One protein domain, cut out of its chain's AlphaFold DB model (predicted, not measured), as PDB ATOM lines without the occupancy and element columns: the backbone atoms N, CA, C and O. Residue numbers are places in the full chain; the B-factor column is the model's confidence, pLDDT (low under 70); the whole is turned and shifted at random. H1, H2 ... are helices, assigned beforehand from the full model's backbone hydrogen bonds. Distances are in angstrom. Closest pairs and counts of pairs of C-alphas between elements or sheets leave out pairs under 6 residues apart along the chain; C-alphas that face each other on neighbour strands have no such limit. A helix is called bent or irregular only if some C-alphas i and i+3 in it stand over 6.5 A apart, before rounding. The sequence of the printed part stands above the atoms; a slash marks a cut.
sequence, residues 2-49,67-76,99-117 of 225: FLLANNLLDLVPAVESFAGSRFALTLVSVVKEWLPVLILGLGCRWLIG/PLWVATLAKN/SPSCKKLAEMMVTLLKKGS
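Overview. This is residues 2 to 49, 67 to 76 and 99 to 117 of the 225 residues of an uncharacterized protein of Hordeum vulgare subsp. vulgare (UniProt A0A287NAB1). Three helical stretches, H1, the first arm H2a of the bent helix H2, and H4, lie side by side at shallow tilts as a small bundle, their centres making a triangle. The second arm, H2b, turns off at a steep angle and packs on the first residues of H1, while the short H3 packs steeply on H1 and crosswise on H4, apart from H2a. The printed part has 77 residues with four named helices, in the order H1, H2, H3, H4, and no named strand; its class is all helix. It is compact, with a radius of gyration of the C-alphas of 12.1 A, yet elongated, spanning 39 by 24 by 23 A.

Arrangement. Begin with H1, residues 2 to 19, which has a kink of 30 degrees near residue 13. After it look for H2, residues 21 to 47, assigned as one helix by its hydrogen bonds but bent: C-alphas 33 and 36 are 7.6 A apart. Its arms H2a, residues 21 to 33, and H2b, residues 36 to 47, stand at a steep tilt of 65 degrees; H2b is itself irregular, with C-alphas 42 and 45 7.6 A apart. H1 and H2a form a helical hairpin, opposite ways at a shallow tilt of 25 degrees; residues 12 to 16 of H1 touch H2a, and the closest C-alphas, of Glu 16 and Ala 24, are 4.9 A apart. H2b touches residues 2 to 9 of H1, closest at the C-alphas of Phe 2 and Leu 42, 4.7 A apart. H4, residues 100 to 115, completes the bundle of H1, H2a and H4: it touches H2a at a shallow tilt of 21 degrees, the same way, with the closest C-alphas, of Leu 25 and Ser 101, 5.2 A apart. With residues 101 to 102 alone H4 touches H1, closest at the C-alphas of Pro 13 and Cys 102, 6.3 A apart. H3, residues 68 to 76, touches residues 6 to 14 of H1 at a steep tilt of 60 degrees, the C-alphas of Asp 10 and Trp 69 being closest at 4.9 A. H3 also touches residues 102 to 106 of H4, about perpendicular at 86 degrees, closest at the C-alphas of Asn 76 and Lys 103, 6.6 A apart. In H3 and H4 every O i to N i+4 pair is within hydrogen-bond range; in H1 12 of 14 are, in H2a 8 of 9, in H2b 6 of 8.

Along the chain. Find C-alpha 2 at (31.665, 23.321, 28.589); H1 runs 25.7 A from there to C-alpha 19. H2a starts at C-alpha 21 (55.267, 30.607, 35.271) and covers 19.0 A, H2b 14.2 A, H3 12.1 A. H4 covers 22.7 A and ends at C-alpha 115 (31.595, 29.172, 49.356).

Size, cuts and confidence. The two C-alphas farthest apart, of Arg 22 and Gly 49, are 39.7 A from each other. Residues 50 to 66 are not printed, a gap of 23.5 A from C-alpha 49 to C-alpha 67, and neither are 77 to 98, where C-alphas 76 and 99 are 6.6 A apart. The link from H1 to H2 is tight. The mean pLDDT of the printed part is 90.6; residue 49 is under 70.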
ATOM      1  N   PHE A   2      30.730  24.367  28.123       87.69
ATOM      2  CA  PHE A   2      31.665  23.321  28.589       87.69
ATOM      3  C   PHE A   2      33.017  23.246  27.855       87.69
ATOM      4  O   PHE A   2      34.060  23.372  28.487       87.69
ATOM      5  N   LEU A   3      33.019  23.080  26.526       87.94
ATOM      6  CA  LEU A   3      34.266  22.979  25.747       87.94
ATOM      7  C   LEU A   3      35.113  24.252  25.843       87.94
ATOM      8  O   LEU A   3      36.318  24.188  26.035       87.94
ATOM      9  N   LEU A   4      34.466  25.418  25.763       90.31
ATOM     10  CA  LEU A   4      35.148  26.703  25.887       90.31
ATOM     11  C   LEU A   4      35.771  26.872  27.278       90.31
ATOM     12  O   LEU A   4      36.895  27.344  27.376       90.31
ATOM     13  N   ALA A   5      35.066  26.470  28.340       93.19
ATOM     14  CA  ALA A   5      35.591  26.533  29.699       93.19
ATOM     15  C   ALA A   5      36.824  25.635  29.874       93.19
ATOM     16  O   ALA A   5      37.819  26.107  30.412       93.19
ATOM     17  N   ASN A   6      36.793  24.398  29.361       91.50
ATOM     18  CA  ASN A   6      37.966  23.518  29.365       91.50
ATOM     19  C   ASN A   6      39.143  24.142  28.609       91.50
ATOM     20  O   ASN A   6      40.202  24.324  29.196       91.50
ATOM     21  N   ASN A   7      38.926  24.584  27.366       91.50
ATOM     22  CA  ASN A   7      39.987  25.177  26.551       91.50
ATOM     23  C   ASN A   7      40.600  26.428  27.201       91.50
ATOM     24  O   ASN A   7      41.801  26.643  27.106       91.50
ATOM     25  N   LEU A   8      39.788  27.270  27.854       93.94
ATOM     26  CA  LEU A   8      40.281  28.469  28.539       93.94
ATOM     27  C   LEU A   8      41.065  28.136  29.812       93.94
ATOM     28  O   LEU A   8      42.029  28.833  30.118       93.94
ATOM     29  N   LEU A   9      40.672  27.091  30.543       94.44
ATOM     30  CA  LEU A   9      41.429  26.612  31.699       94.44
ATOM     31  C   LEU A   9      42.743  25.951  31.267       94.44
ATOM     32  O   LEU A   9      43.756  26.175  31.922       94.44
ATOM     33  N   ASP A  10      42.755  25.242  30.134       94.19
ATOM     34  CA  ASP A  10      43.954  24.628  29.545       94.19
ATOM     35  C   ASP A  10      45.013  25.650  29.118       94.19
ATOM     36  O   ASP A  10      46.202  25.331  29.085       94.19
ATOM     37  N   LEU A  11      44.621  26.901  28.852       93.69
ATOM     38  CA  LEU A  11      45.584  27.957  28.538       93.69
ATOM     39  C   LEU A  11      46.571  28.202  29.682       93.69
ATOM     40  O   LEU A  11      47.713  28.549  29.411       93.69
ATOM     41  N   VAL A  12      46.167  28.037  30.945       93.81
ATOM     42  CA  VAL A  12      47.060  28.286  32.088       93.81
ATOM     43  C   VAL A  12      48.252  27.320  32.101       93.81
ATOM     44  O   VAL A  12      49.381  27.809  32.005       93.81
ATOM     45  N   PRO A  13      48.058  25.988  32.148       92.38
ATOM     46  CA  PRO A  13      49.175  25.050  32.077       92.38
ATOM     47  C   PRO A  13      49.903  25.095  30.729       92.38
ATOM     48  O   PRO A  13      51.124  24.957  30.702       92.38
ATOM     49  N   ALA A  14      49.205  25.348  29.614       92.31
ATOM     50  CA  ALA A  14      49.854  25.459  28.305       92.31
ATOM     51  C   ALA A  14      50.814  26.660  28.237       92.31
ATOM     52  O   ALA A  14      51.950  26.529  27.780       92.31
ATOM     53  N   VAL A  15      50.388  27.829  28.729       92.94
ATOM     54  CA  VAL A  15      51.235  29.028  28.806       92.94
ATOM     55  C   VAL A  15      52.363  28.831  29.811       92.94
ATOM     56  O   VAL A  15      53.471  29.292  29.559       92.94
ATOM     57  N   GLU A  16      52.121  28.143  30.926       91.69
ATOM     58  CA  GLU A  16      53.177  27.867  31.902       91.69
ATOM     59  C   GLU A  16      54.273  26.984  31.311       91.69
ATOM     60  O   GLU A  16      55.450  27.301  31.461       91.69
ATOM     61  N   SER A  17      53.891  25.940  30.574       88.31
ATOM     62  CA  SER A  17      54.830  25.048  29.894       88.31
ATOM     63  C   SER A  17      55.601  25.750  28.768       88.31
ATOM     64  O   SER A  17      56.805  25.548  28.639       88.31
ATOM     65  N   PHE A  18      54.936  26.593  27.970       90.06
ATOM     66  CA  PHE A  18      55.549  27.204  26.785       90.06
ATOM     67  C   PHE A  18      56.290  28.520  27.064       90.06
ATOM     68  O   PHE A  18      57.344  28.778  26.489       90.06
ATOM     69  N   ALA A  19      55.726  29.379  27.914       90.44
ATOM     70  CA  ALA A  19      56.229  30.728  28.179       90.44
ATOM     71  C   ALA A  19      56.768  30.906  29.608       90.44
ATOM     72  O   ALA A  19      57.425  31.907  29.891       90.44
ATOM     73  N   GLY A  20      56.525  29.951  30.508       89.06
ATOM     74  CA  GLY A  20      56.975  29.989  31.895       89.06
ATOM     75  C   GLY A  20      55.947  30.564  32.876       89.06
ATOM     76  O   GLY A  20      54.989  31.260  32.518       89.06
ATOM     77  N   SER A  21      56.188  30.307  34.164       88.00
ATOM     78  CA  SER A  21      55.267  30.607  35.271       88.00
ATOM     79  C   SER A  21      54.900  32.087  35.400       88.00
ATOM     80  O   SER A  21      53.767  32.422  35.732       88.00
ATOM     81  N   ARG A  22      55.808  33.016  35.071       90.31
ATOM     82  CA  ARG A  22      55.521  34.463  35.135       90.31
ATOM     83  C   ARG A  22      54.362  34.873  34.217       90.31
ATOM     84  O   ARG A  22      53.513  35.677  34.613       90.31
ATOM     85  N   PHE A  23      54.328  34.344  32.995       90.69
ATOM     86  CA  PHE A  23      53.264  34.648  32.038       90.69
ATOM     87  C   PHE A  23      51.970  33.937  32.422       90.69
ATOM     88  O   PHE A  23      50.908  34.559  32.404       90.69
ATOM     89  N   ALA A  24      52.064  32.686  32.870       92.12
ATOM     90  CA  ALA A  24      50.912  31.945  33.362       92.12
ATOM     91  C   ALA A  24      50.267  32.614  34.588       92.12
ATOM     92  O   ALA A  24      49.056  32.787  34.610       92.12
ATOM     93  N   LEU A  25      51.039  33.129  35.549       91.12
ATOM     94  CA  LEU A  25      50.515  33.906  36.683       91.12
ATOM     95  C   LEU A  25      49.820  35.209  36.255       91.12
ATOM     96  O   LEU A  25      48.850  35.648  36.888       91.12
ATOM     97  N   THR A  26      50.299  35.826  35.175       92.88
ATOM     98  CA  THR A  26      49.642  36.996  34.577       92.88
ATOM     99  C   THR A  26      48.295  36.588  33.983       92.88
ATOM    100  O   THR A  26      47.282  37.225  34.266       92.88
ATOM    101  N   LEU A  27      48.254  35.470  33.253       92.50
ATOM    102  CA  LEU A  27      47.015  34.899  32.731       92.50
ATOM    103  C   LEU A  27      46.046  34.508  33.856       92.50
ATOM    104  O   LEU A  27      44.867  34.835  33.771       92.50
ATOM    105  N   VAL A  28      46.527  33.899  34.944       92.38
ATOM    106  CA  VAL A  28      45.717  33.563  36.129       92.38
ATOM    107  C   VAL A  28      45.043  34.809  36.704       92.38
ATOM    108  O   VAL A  28      43.882  34.744  37.098       92.38
ATOM    109  N   SER A  29      45.727  35.956  36.714       91.44
ATOM    110  CA  SER A  29      45.138  37.226  37.165       91.44
ATOM    111  C   SER A  29      43.964  37.682  36.289       91.44
ATOM    112  O   SER A  29      43.017  38.256  36.815       91.44
ATOM    113  N   VAL A  30      43.997  37.394  34.983       91.75
ATOM    114  CA  VAL A  30      42.891  37.677  34.048       91.75
ATOM    115  C   VAL A  30      41.769  36.649  34.208       91.75
ATOM    116  O   VAL A  30      40.606  37.013  34.367       91.75
ATOM    117  N   VAL A  31      42.122  35.359  34.224       91.69
ATOM    118  CA  VAL A  31      41.186  34.233  34.370       91.69
ATOM    119  C   VAL A  31      40.413  34.318  35.684       91.69
ATOM    120  O   VAL A  31      39.235  33.973  35.710       91.69
ATOM    121  N   LYS A  32      41.034  34.819  36.757       92.31
ATOM    122  CA  LYS A  32      40.412  35.009  38.073       92.31
ATOM    123  C   LYS A  32      39.060  35.726  37.994       92.31
ATOM    124  O   LYS A  32      38.116  35.285  38.643       92.31
ATOM    125  N   GLU A  33      38.953  36.786  37.193       92.88
ATOM    126  CA  GLU A  33      37.718  37.576  37.063       92.88
ATOM    127  C   GLU A  33      36.599  36.799  36.349       92.88
ATOM    128  O   GLU A  33      35.413  37.054  36.559       92.88
ATOM    129  N   TRP A  34      36.956  35.811  35.526       94.62
ATOM    130  CA  TRP A  34      36.010  34.953  34.809       94.62
ATOM    131  C   TRP A  34      35.823  33.585  35.458       94.62
ATOM    132  O   TRP A  34      34.941  32.833  35.047       94.62
ATOM    133  N   LEU A  35      36.602  33.259  36.490       94.94
ATOM    134  CA  LEU A  35      36.641  31.935  37.096       94.94
ATOM    135  C   LEU A  35      35.261  31.420  37.544       94.94
ATOM    136  O   LEU A  35      34.952  30.271  37.231       94.94
ATOM    137  N   PRO A  36      34.378  32.227  38.171       94.56
ATOM    138  CA  PRO A  36      33.023  31.772  38.489       94.56
ATOM    139  C   PRO A  36      32.221  31.358  37.247       94.56
ATOM    140  O   PRO A  36      31.515  30.351  37.266       94.56
ATOM    141  N   VAL A  37      32.354  32.104  36.145       94.69
ATOM    142  CA  VAL A  37      31.667  31.821  34.875       94.69
ATOM    143  C   VAL A  37      32.256  30.582  34.202       94.69
ATOM    144  O   VAL A  37      31.507  29.782  33.647       94.69
ATOM    145  N   LEU A  38      33.574  30.383  34.284       95.56
ATOM    146  CA  LEU A  38      34.233  29.178  33.773       95.56
ATOM    147  C   LEU A  38      33.784  27.931  34.541       95.56
ATOM    148  O   LEU A  38      33.398  26.949  33.914       95.56
ATOM    149  N   ILE A  39      33.736  27.994  35.876       94.75
ATOM    150  CA  ILE A  39      33.223  26.912  36.732       94.75
ATOM    151  C   ILE A  39      31.769  26.575  36.372       94.75
ATOM    152  O   ILE A  39      31.428  25.407  36.181       94.75
ATOM    153  N   LEU A  40      30.913  27.588  36.218       92.62
ATOM    154  CA  LEU A  40      29.540  27.385  35.751       92.62
ATOM    155  C   LEU A  40      29.504  26.772  34.350       92.62
ATOM    156  O   LEU A  40      28.684  25.901  34.085       92.62
ATOM    157  N   GLY A  41      30.402  27.197  33.460       92.88
ATOM    158  CA  GLY A  41      30.547  26.651  32.118       92.88
ATOM    159  C   GLY A  41      30.924  25.170  32.107       92.88
ATOM    160  O   GLY A  41      30.418  24.443  31.254       92.88
ATOM    161  N   LEU A  42      31.745  24.714  33.060       90.81
ATOM    162  CA  LEU A  42      32.047  23.296  33.267       90.81
ATOM    163  C   LEU A  42      30.800  22.536  33.743       90.81
ATOM    164  O   LEU A  42      30.414  21.535  33.147       90.81
ATOM    165  N   GLY A  43      30.124  23.042  34.774       85.56
ATOM    166  CA  GLY A  43      28.952  22.386  35.361       85.56
ATOM    167  C   GLY A  43      27.656  22.523  34.554       85.56
ATOM    168  O   GLY A  43      26.676  21.857  34.873       85.56
ATOM    169  N   CYS A  44      27.601  23.367  33.516       84.75
ATOM    170  CA  CYS A  44      26.331  23.814  32.930       84.75
ATOM    171  C   CYS A  44      25.449  22.672  32.413       84.75
ATOM    172  O   CYS A  44      24.231  22.748  32.524       84.75
ATOM    173  N   ARG A  45      26.047  21.614  31.852       78.62
ATOM    174  CA  ARG A  45      25.299  20.467  31.314       78.62
ATOM    175  C   ARG A  45      24.572  19.701  32.418       78.62
ATOM    176  O   ARG A  45      23.406  19.368  32.248       78.62
ATOM    177  N   TRP A  46      25.248  19.502  33.543       76.75
ATOM    178  CA  TRP A  46      24.711  18.823  34.719       76.75
ATOM    179  C   TRP A  46      23.688  19.695  35.457       76.75
ATOM    180  O   TRP A  46      22.653  19.209  35.894       76.75
ATOM    181  N   LEU A  47      23.919  21.011  35.518       81.12
ATOM    182  CA  LEU A  47      23.030  21.953  36.207       81.12
ATOM    183  C   LEU A  47      21.703  22.213  35.481       81.12
ATOM    184  O   LEU A  47      20.705  22.502  36.137       81.12
ATOM    185  N   ILE A  48      21.691  22.166  34.146       77.62
ATOM    186  CA  ILE A  48      20.502  22.478  33.332       77.62
ATOM    187  C   ILE A  48      19.536  21.278  33.251       77.62
ATOM    188  O   ILE A  48      18.410  21.439  32.792       77.62
ATOM    189  N   GLY A  49      19.919  20.100  33.760       60.16
ATOM    190  CA  GLY A  49      19.014  18.953  33.843       60.16
ATOM    191  C   GLY A  49      18.602  18.426  32.469       60.16
ATOM    192  O   GLY A  49      17.429  18.144  32.241       60.16
ATOM    193  N   PRO A  67      41.891  16.718  29.795       90.94
ATOM    194  CA  PRO A  67      42.165  18.150  29.723       90.94
ATOM    195  C   PRO A  67      43.435  18.499  30.500       90.94
ATOM    196  O   PRO A  67      43.654  18.016  31.617       90.94
ATOM    197  N   LEU A  68      44.277  19.351  29.921       91.88
ATOM    198  CA  LEU A  68      45.596  19.670  30.461       91.88
ATOM    199  C   LEU A  68      45.508  20.272  31.870       91.88
ATOM    200  O   LEU A  68      46.341  19.968  32.727       91.88
ATOM    201  N   TRP A  69      44.483  21.082  32.140       94.00
ATOM    202  CA  TRP A  69      44.234  21.647  33.464       94.00
ATOM    203  C   TRP A  69      43.901  20.569  34.501       94.00
ATOM    204  O   TRP A  69      44.362  20.675  35.634       94.00
ATOM    205  N   VAL A  70      43.185  19.505  34.120       94.62
ATOM    206  CA  VAL A  70      42.857  18.368  35.001       94.62
ATOM    207  C   VAL A  70      44.098  17.516  35.261       94.62
ATOM    208  O   VAL A  70      44.372  17.152  36.403       94.62
ATOM    209  N   ALA A  71      44.890  17.243  34.223       93.38
ATOM    210  CA  ALA A  71      46.145  16.507  34.360       93.38
ATOM    211  C   ALA A  71      47.134  17.241  35.280       93.38
ATOM    212  O   ALA A  71      47.748  16.645  36.163       93.38
ATOM    213  N   THR A  72      47.272  18.554  35.085       92.88
ATOM    214  CA  THR A  72      48.179  19.400  35.873       92.88
ATOM    215  C   THR A  72      47.700  19.538  37.315       92.88
ATOM    216  O   THR A  72      48.509  19.483  38.236       92.88
ATOM    217  N   LEU A  73      46.384  19.644  37.519       93.69
ATOM    218  CA  LEU A  73      45.766  19.617  38.842       93.69
ATOM    219  C   LEU A  73      46.148  18.350  39.611       93.69
ATOM    220  O   LEU A  73      46.653  18.440  40.725       93.69
ATOM    221  N   ALA A  74      45.958  17.182  38.996       93.88
ATOM    222  CA  ALA A  74      46.270  15.902  39.619       93.88
ATOM    223  C   ALA A  74      47.759  15.784  39.972       93.88
ATOM    224  O   ALA A  74      48.101  15.380  41.080       93.88
ATOM    225  N   LYS A  75      48.647  16.186  39.054       92.44
ATOM    226  CA  LYS A  75      50.099  16.188  39.287       92.44
ATOM    227  C   LYS A  75      50.486  17.084  40.465       92.44
ATOM    228  O   LYS A  75      51.261  16.653  41.313       92.44
ATOM    229  N   ASN A  76      49.919  18.288  40.553       90.81
ATOM    230  CA  ASN A  76      50.187  19.207  41.661       90.81
ATOM    231  C   ASN A  76      49.831  18.593  43.028       90.81
ATOM    232  O   ASN A  76      50.607  18.734  43.969       90.81
ATOM    233  N   SER A  99      53.513  23.230  39.166       80.75
ATOM    234  CA  SER A  99      52.889  24.276  38.359       80.75
ATOM    235  C   SER A  99      52.258  25.302  39.309       80.75
ATOM    236  O   SER A  99      51.083  25.158  39.678       80.75
ATOM    237  N   PRO A 100      53.007  26.336  39.759       86.00
ATOM    238  CA  PRO A 100      52.514  27.290  40.751       86.00
ATOM    239  C   PRO A 100      51.301  28.064  40.233       86.00
ATOM    240  O   PRO A 100      50.427  28.447  41.014       86.00
ATOM    241  N   SER A 101      51.207  28.277  38.916       88.94
ATOM    242  CA  SER A 101      50.068  28.972  38.319       88.94
ATOM    243  C   SER A 101      48.800  28.121  38.364       88.94
ATOM    244  O   SER A 101      47.751  28.629  38.768       88.94
ATOM    245  N   CYS A 102      48.882  26.827  38.025       88.38
ATOM    246  CA  CYS A 102      47.724  25.933  38.123       88.38
ATOM    247  C   CYS A 102      47.344  25.639  39.570       88.38
ATOM    248  O   CYS A 102      46.157  25.575  39.871       88.38
ATOM    249  N   LYS A 103      48.315  25.536  40.483       91.69
ATOM    250  CA  LYS A 103      48.062  25.405  41.924       91.69
ATOM    251  C   LYS A 103      47.277  26.598  42.460       91.69
ATOM    252  O   LYS A 103      46.203  26.431  43.032       91.69
ATOM    253  N   LYS A 104      47.723  27.820  42.154       92.88
ATOM    254  CA  LYS A 104      46.991  29.043  42.511       92.88
ATOM    255  C   LYS A 104      45.582  29.074  41.909       92.88
ATOM    256  O   LYS A 104      44.635  29.505  42.565       92.88
ATOM    257  N   LEU A 105      45.424  28.642  40.655       92.88
ATOM    258  CA  LEU A 105      44.110  28.547  40.015       92.88
ATOM    259  C   LEU A 105      43.201  27.544  40.740       92.88
ATOM    260  O   LEU A 105      42.051  27.872  41.036       92.88
ATOM    261  N   ALA A 106      43.727  26.367  41.077       93.56
ATOM    262  CA  ALA A 106      43.025  25.321  41.807       93.56
ATOM    263  C   ALA A 106      42.551  25.806  43.183       93.56
ATOM    264  O   ALA A 106      41.378  25.652  43.516       93.56
ATOM    265  N   GLU A 107      43.407  26.483  43.950       94.38
ATOM    266  CA  GLU A 107      43.047  27.071  45.249       94.38
ATOM    267  C   GLU A 107      41.891  28.078  45.135       94.38
ATOM    268  O   GLU A 107      40.965  28.087  45.959       94.38
ATOM    269  N   MET A 108      41.905  28.915  44.091       94.81
ATOM    270  CA  MET A 108      40.807  29.845  43.817       94.81
ATOM    271  C   MET A 108      39.515  29.101  43.458       94.81
ATOM    272  O   MET A 108      38.450  29.471  43.959       94.81
ATOM    273  N   MET A 109      39.595  28.038  42.648       94.56
ATOM    274  CA  MET A 109      38.444  27.190  42.318       94.56
ATOM    275  C   MET A 109      37.858  26.549  43.577       94.56
ATOM    276  O   MET A 109      36.670  26.722  43.841       94.56
ATOM    277  N   VAL A 110      38.684  25.892  44.398       94.00
ATOM    278  CA  VAL A 110      38.268  25.267  45.667       94.00
ATOM    279  C   VAL A 110      37.583  26.290  46.573       94.00
ATOM    280  O   VAL A 110      36.505  26.025  47.105       94.00
ATOM    281  N   THR A 111      38.159  27.488  46.708       93.31
ATOM    282  CA  THR A 111      37.585  28.565  47.529       93.31
ATOM    283  C   THR A 111      36.199  28.982  47.040       93.31
ATOM    284  O   THR A 111      35.287  29.155  47.851       93.31
ATOM    285  N   LEU A 112      36.029  29.157  45.726       93.19
ATOM    286  CA  LEU A 112      34.747  29.531  45.130       93.19
ATOM    287  C   LEU A 112      33.703  28.428  45.293       93.19
ATOM    288  O   LEU A 112      32.561  28.723  45.627       93.19
ATOM    289  N   LEU A 113      34.089  27.170  45.093       92.31
ATOM    290  CA  LEU A 113      33.179  26.029  45.171       92.31
ATOM    291  C   LEU A 113      32.706  25.779  46.603       92.31
ATOM    292  O   LEU A 113      31.512  25.595  46.817       92.31
ATOM    293  N   LYS A 114      33.608  25.862  47.591       89.25
ATOM    294  CA  LYS A 114      33.262  25.711  49.017       89.25
ATOM    295  C   LYS A 114      32.338  26.811  49.535       89.25
ATOM    296  O   LYS A 114      31.540  26.567  50.432       89.25
ATOM    297  N   LYS A 115      32.458  28.029  49.000       88.62
ATOM    298  CA  LYS A 115      31.595  29.172  49.356       88.62
ATOM    299  C   LYS A 115      30.326  29.255  48.503       88.62
ATOM    300  O   LYS A 115      29.423  30.019  48.833       88.62
ATOM    301  N   GLY A 116      30.307  28.551  47.375       87.00
ATOM    302  CA  GLY A 116      29.291  28.648  46.341       87.00
ATOM    303  C   GLY A 116      28.133  27.673  46.526       87.00
ATOM    304  O   GLY A 116      27.860  27.178  47.617       87.00
ATOM    305  N   SER A 117      27.419  27.407  45.431       89.00
ATOM    306  CA  SER A 117      26.298  26.465  45.441       89.00
ATOM    307  C   SER A 117      26.797  25.016  45.534       89.00
ATOM    308  O   SER A 117      27.582  24.602  44.674       89.00
TER     309      SER A 117